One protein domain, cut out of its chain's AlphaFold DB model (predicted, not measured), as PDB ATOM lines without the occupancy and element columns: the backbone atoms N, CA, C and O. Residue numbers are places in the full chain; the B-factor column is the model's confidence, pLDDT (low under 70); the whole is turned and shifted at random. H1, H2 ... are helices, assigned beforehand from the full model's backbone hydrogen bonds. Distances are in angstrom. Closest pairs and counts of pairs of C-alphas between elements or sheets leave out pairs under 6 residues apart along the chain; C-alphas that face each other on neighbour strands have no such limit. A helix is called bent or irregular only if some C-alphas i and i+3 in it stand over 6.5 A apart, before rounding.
ATOM      1  N   VAL A  43     119.368 124.719 134.328       72.50
ATOM      2  CA  VAL A  43     119.689 124.717 135.756       72.50
ATOM      3  C   VAL A  43     118.797 125.739 136.451       72.50
ATOM      4  O   VAL A  43     118.842 126.929 136.142       72.50
ATOM      5  N   VAL A  44     117.968 125.262 137.378       72.19
ATOM      6  CA  VAL A  44     117.101 126.111 138.197       72.19
ATOM      7  C   VAL A  44     117.864 126.495 139.456       72.19
ATOM      8  O   VAL A  44     118.237 125.636 140.253       72.19
ATOM      9  N   HIS A  45     118.094 127.793 139.618       72.69
ATOM     10  CA  HIS A  45     118.688 128.371 140.816       72.69
ATOM     11  C   HIS A  45     117.638 129.200 141.550       72.69
ATOM     12  O   HIS A  45     116.788 129.833 140.923       72.69
ATOM     13  N   LEU A  46     117.716 129.214 142.880       71.50
ATOM     14  CA  LEU A  46     116.996 130.200 143.682       71.50
ATOM     15  C   LEU A  46     117.555 131.603 143.387       71.50
ATOM     16  O   LEU A  46     118.735 131.722 143.033       71.50
ATOM     17  N   PRO A  47     116.747 132.665 143.556       66.75
ATOM     18  CA  PRO A  47     117.239 134.032 143.437       66.75
ATOM     19  C   PRO A  47     118.462 134.232 144.343       66.75
ATOM     20  O   PRO A  47     118.461 133.807 145.500       66.75
ATOM     21  N   ASN A  48     119.517 134.834 143.791       68.06
ATOM     22  CA  ASN A  48     120.819 135.069 144.435       68.06
ATOM     23  C   ASN A  48     121.634 133.815 144.807       68.06
ATOM     24  O   ASN A  48     122.658 133.949 145.469       68.06
ATOM     25  N   ARG A  49     121.235 132.611 144.367       69.69
ATOM     26  CA  ARG A  49     121.997 131.356 144.559       69.69
ATOM     27  C   ARG A  49     122.522 130.787 143.245       69.69
ATOM     28  O   ARG A  49     122.438 129.583 142.974       69.69
ATOM     29  N   GLN A  50     123.005 131.680 142.393       72.50
ATOM     30  CA  GLN A  50     123.689 131.306 141.166       72.50
ATOM     31  C   GLN A  50     125.143 130.959 141.461       72.50
ATOM     32  O   GLN A  50     125.786 131.557 142.320       72.50
ATOM     33  N   MET A  51     125.669 129.979 140.735       70.81
ATOM     34  CA  MET A  51     127.057 129.572 140.904       70.81
ATOM     35  C   MET A  51     127.983 130.588 140.227       70.81
ATOM     36  O   MET A  51     127.962 130.727 139.005       70.81
ATOM     37  N   VAL A  52     128.823 131.259 141.019       71.88
ATOM     38  CA  VAL A  52     129.784 132.258 140.535       71.88
ATOM     39  C   VAL A  52     131.202 131.714 140.632       71.88
ATOM     40  O   VAL A  52     131.640 131.261 141.687       71.88
ATOM     41  N   TYR A  53     131.947 131.797 139.530       77.00
ATOM     42  CA  TYR A  53     133.380 131.517 139.519       77.00
ATOM     43  C   TYR A  53     134.152 132.822 139.691       77.00
ATOM     44  O   TYR A  53     134.010 133.747 138.889       77.00
ATOM     45  N   PHE A  54     135.001 132.892 140.710       80.50
ATOM     46  CA  PHE A  54     135.850 134.048 140.972       80.50
ATOM     47  C   PHE A  54     137.284 133.615 141.276       80.50
ATOM     48  O   PHE A  54     137.558 132.465 141.617       80.50
ATOM     49  N   ARG A  55     138.217 134.554 141.114       81.50
ATOM     50  CA  ARG A  55     139.586 134.427 141.627       81.50
ATOM     51  C   ARG A  55     139.633 135.096 142.998       81.50
ATOM     52  O   ARG A  55     138.961 136.110 143.177       81.50
ATOM     53  N   ALA A  56     140.411 134.542 143.927       77.88
ATOM     54  CA  ALA A  56     140.562 135.095 145.274       77.88
ATOM     55  C   ALA A  56     140.915 136.595 145.215       77.88
ATOM     56  O   ALA A  56     141.822 136.974 144.466       77.88
ATOM     57  N   GLY A  57     140.171 137.426 145.953       78.44
ATOM     58  CA  GLY A  57     140.318 138.889 145.969       78.44
ATOM     59  C   GLY A  57     139.452 139.660 144.963       78.44
ATOM     60  O   GLY A  57     139.466 140.886 144.972       78.44
ATOM     61  N   ASN A  58     138.683 138.969 144.113       80.31
ATOM     62  CA  ASN A  58     137.715 139.575 143.185       80.31
ATOM     63  C   ASN A  58     136.269 139.127 143.480       80.31
ATOM     64  O   ASN A  58     135.442 139.092 142.561       80.31
ATOM     65  N   GLU A  59     135.953 138.763 144.729       80.31
ATOM     66  CA  GLU A  59     134.628 138.252 145.099       80.31
ATOM     67  C   GLU A  59     133.512 139.255 144.767       80.31
ATOM     68  O   GLU A  59     132.562 138.921 144.059       80.31
ATOM     69  N   GLU A  60     133.655 140.509 145.199       77.62
ATOM     70  CA  GLU A  60     132.599 141.527 145.071       77.62
ATOM     71  C   GLU A  60     132.270 141.863 143.610       77.62
ATOM     72  O   GLU A  60     131.105 141.952 143.217       77.62
ATOM     73  N   GLN A  61     133.297 141.972 142.763       78.44
ATOM     74  CA  GLN A  61     133.116 142.217 141.330       78.44
ATOM     75  C   GLN A  61     132.480 141.021 140.618       78.44
ATOM     76  O   GLN A  61     131.794 141.183 139.607       78.44
ATOM     77  N   ALA A  62     132.740 139.800 141.090       74.81
ATOM     78  CA  ALA A  62     132.124 138.603 140.534       74.81
ATOM     79  C   ALA A  62     130.632 138.525 140.891       74.81
ATOM     80  O   ALA A  62     129.826 138.208 140.018       74.81
ATOM     81  N   VAL A  63     130.264 138.910 142.117       74.06
ATOM     82  CA  VAL A  63     128.862 139.000 142.555       74.06
ATOM     83  C   VAL A  63     128.097 140.058 141.757       74.06
ATOM     84  O   VAL A  63     127.028 139.759 141.230       74.06
ATOM     85  N   GLN A  64     128.653 141.264 141.589       75.50
ATOM     86  CA  GLN A  64     128.009 142.319 140.788       75.50
ATOM     87  C   GLN A  64     127.806 141.903 139.324       75.50
ATOM     88  O   GLN A  64     126.763 142.187 138.726       75.50
ATOM     89  N   ARG A  65     128.785 141.196 138.742       72.00
ATOM     90  CA  ARG A  65     128.661 140.654 137.383       72.00
ATOM     91  C   ARG A  65     127.552 139.622 137.279       72.00
ATOM     92  O   ARG A  65     126.796 139.693 136.317       72.00
ATOM     93  N   GLU A  66     127.435 138.703 138.234       72.44
ATOM     94  CA  GLU A  66     126.379 137.689 138.177       72.44
ATOM     95  C   GLU A  66     124.993 138.300 138.398       72.44
ATOM     96  O   GLU A  66     124.054 137.914 137.716       72.44
ATOM     97  N   PHE A  67     124.874 139.331 139.241       68.19
ATOM     98  CA  PHE A  67     123.612 140.059 139.422       68.19
ATOM     99  C   PHE A  67     123.111 140.722 138.129       68.19
ATOM    100  O   PHE A  67     121.912 140.897 137.930       68.19
ATOM    101  N   THR A  68     124.042 141.086 137.244       67.31
ATOM    102  CA  THR A  68     123.742 141.698 135.941       67.31
ATOM    103  C   THR A  68     123.607 140.650 134.829       67.31
ATOM    104  O   THR A  68     123.128 140.958 133.737       67.31
ATOM    105  N   ARG A  69     124.056 139.409 135.059       69.62
ATOM    106  CA  ARG A  69     124.133 138.379 134.024       69.62
ATOM    107  C   ARG A  69     122.845 137.577 133.973       69.62
ATOM    108  O   ARG A  69     122.474 136.889 134.917       69.62
ATOM    109  N   ASP A  70     122.214 137.575 132.807       68.25
ATOM    110  CA  ASP A  70     121.104 136.669 132.558       68.25
ATOM    111  C   ASP A  70     121.613 135.228 132.470       68.25
ATOM    112  O   ASP A  70     122.494 134.895 131.668       68.25
ATOM    113  N   THR A  71     121.033 134.353 133.288       73.25
ATOM    114  CA  THR A  71     121.219 132.909 133.127       73.25
ATOM    115  C   THR A  71     120.332 132.358 132.036       73.25
ATOM    116  O   THR A  71     119.332 132.962 131.664       73.25
ATOM    117  N   THR A  72     120.677 131.172 131.539       72.62
ATOM    118  CA  THR A  72     119.949 130.503 130.456       72.62
ATOM    119  C   THR A  72     118.452 130.377 130.752       72.62
ATOM    120  O   THR A  72     117.643 130.577 129.856       72.62
ATOM    121  N   LEU A  73     118.072 130.122 132.010       75.56
ATOM    122  CA  LEU A  73     116.668 130.054 132.422       75.56
ATOM    123  C   LEU A  73     115.981 131.431 132.415       75.56
ATOM    124  O   LEU A  73     114.847 131.549 131.964       75.56
ATOM    125  N   ILE A  74     116.661 132.474 132.894       75.38
ATOM    126  CA  ILE A  74     116.124 133.844 132.908       75.38
ATOM    127  C   ILE A  74     115.972 134.369 131.476       75.38
ATOM    128  O   ILE A  74     114.937 134.932 131.135       75.38
ATOM    129  N   ALA A  75     116.971 134.132 130.624       77.19
ATOM    130  CA  ALA A  75     116.910 134.459 129.204       77.19
ATOM    131  C   ALA A  75     115.755 133.721 128.502       77.19
ATOM    132  O   ALA A  75     115.040 134.325 127.709       77.19
ATOM    133  N   TRP A  76     115.522 132.450 128.852       73.75
ATOM    134  CA  TRP A  76     114.391 131.672 128.344       73.75
ATOM    135  C   TRP A  76     113.035 132.260 128.763       73.75
ATOM    136  O   TRP A  76     112.150 132.414 127.926       73.75
ATOM    137  N   PHE A  77     112.878 132.673 130.026       77.56
ATOM    138  CA  PHE A  77     111.650 133.341 130.474       77.56
ATOM    139  C   PHE A  77     111.400 134.675 129.767       77.56
ATOM    140  O   PHE A  77     110.252 134.982 129.453       77.56
ATOM    141  N   LYS A  78     112.454 135.457 129.507       77.75
ATOM    142  CA  LYS A  78     112.340 136.708 128.741       77.75
ATOM    143  C   LYS A  78     111.899 136.445 127.300       77.75
ATOM    144  O   LYS A  78     111.041 137.163 126.804       77.75
ATOM    145  N   LEU A  79     112.437 135.404 126.662       73.38
ATOM    146  CA  LEU A  79     112.075 135.022 125.293       73.38
ATOM    147  C   LEU A  79     110.601 134.603 125.183       73.38
ATOM    148  O   LEU A  79     109.897 135.043 124.282       73.38
ATOM    149  N   ASN A  80     110.105 133.828 126.147       72.31
ATOM    150  CA  ASN A  80     108.697 133.419 126.170       72.31
ATOM    151  C   ASN A  80     107.721 134.573 126.458       72.31
ATOM    152  O   ASN A  80     106.521 134.404 126.281       72.31
ATOM    153  N   GLN A  81     108.195 135.719 126.959       73.31
ATOM    154  CA  GLN A  81     107.352 136.908 127.119       73.31
ATOM    155  C   GLN A  81     107.192 137.700 125.822       73.31
ATOM    156  O   GLN A  81     106.184 138.386 125.669       73.31
ATOM    157  N   SER A  82     108.179 137.664 124.922       68.19
ATOM    158  CA  SER A  82     108.175 138.481 123.702       68.19
ATOM    159  C   SER A  82     107.399 137.863 122.543       68.19
ATOM    160  O   SER A  82     106.975 138.592 121.654       68.19
ATOM    161  N   ASP A  83     107.190 136.552 122.565       61.16
ATOM    162  CA  ASP A  83     106.610 135.811 121.454       61.16
ATOM    163  C   ASP A  83     105.492 134.892 121.967       61.16
ATOM    164  O   ASP A  83     105.726 133.958 122.731       61.16
ATOM    165  N   GLU A  84     104.263 135.129 121.511       60.91
ATOM    166  CA  GLU A  84     103.087 134.312 121.858       60.91
ATOM    167  C   GLU A  84     103.125 132.916 121.194       60.91
ATOM    168  O   GLU A  84     102.334 132.039 121.532       60.91
ATOM    169  N   ASN A  85     104.054 132.703 120.249       56.50
ATOM    170  CA  ASN A  85     104.094 131.527 119.379       56.50
ATOM    171  C   ASN A  85     105.525 131.092 118.981       56.50
ATOM    172  O   ASN A  85     105.721 130.595 117.870       56.50
ATOM    173  N   THR A  86     106.551 131.301 119.823       49.50
ATOM    174  CA  THR A  86     107.874 130.714 119.531       49.50
ATOM    175  C   THR A  86     107.820 129.216 119.771       49.50
ATOM    176  O   THR A  86     107.926 128.727 120.899       49.50
ATOM    177  N   ASP A  87     107.731 128.464 118.680       56.47
ATOM    178  CA  ASP A  87     108.306 127.132 118.655       56.47
ATOM    179  C   ASP A  87     109.771 127.236 119.096       56.47
ATOM    180  O   ASP A  87     110.527 128.095 118.635       56.47
TER     181      ASP A  87
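Overview. This is residues 43 to 87 of the 126 residues of an uncharacterized protein of Lasius niger (UniProt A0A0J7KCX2). Two short helices, H1 and H2, follow each other end to end along a rod, while the unnamed stretch before them, residues 43 to 58, starts near the rod's middle, runs out alongside H1 and folds back at residues 55 to 57 to enter it. The end after H2, residues 83 to 87, is a free tail at the far end of the rod. The printed part has 45 residues with two named helices, in the order H1 H2, and no named strand; the class is all helix, though just 21 residues are in named elements. It is only just loose, close to extended, with a radius of gyration of the C-alphas of 13.7 A, and it spans 46 by 16 by 14 A.

Arrangement. Residues 43 to 58 have no named element, and their C-alphas lie 7 to 22 A from the mean of all C-alphas. Residues 55 to 61 stand free, of which 59 to 61 belong to H1, residues 59 to 68. A tight link of 3 residues joins H1 to H2, residues 72 to 82. H1 and H2 are apart, with no C-alpha of the one within 8 A of the other. Residues 79 to 87 also stand free, of which 79 to 82 belong to H2. In H1 and H2 every O i to N i+4 pair is within hydrogen-bond range.

Along the chain. The printed part begins at C-alpha 43 (119.689, 124.717, 135.756). H1 has 10 residues, from C-alpha 59 at (134.628, 138.252, 145.099) to C-alpha 68, 14.6 A in length. H2 has 11 residues and measures 15.7 A, ending with C-alpha 82 at (108.175, 138.481, 123.702). Neither helix is bent.

Size, cuts and confidence. The two C-alphas farthest apart, those of Gly 57 and Asn 85, are 45.5 A apart. The printed part has no cut. The mean pLDDT of the printed part is 71.9, and residues 47 to 49, 67 to 70 and 82 to 87 are under 70.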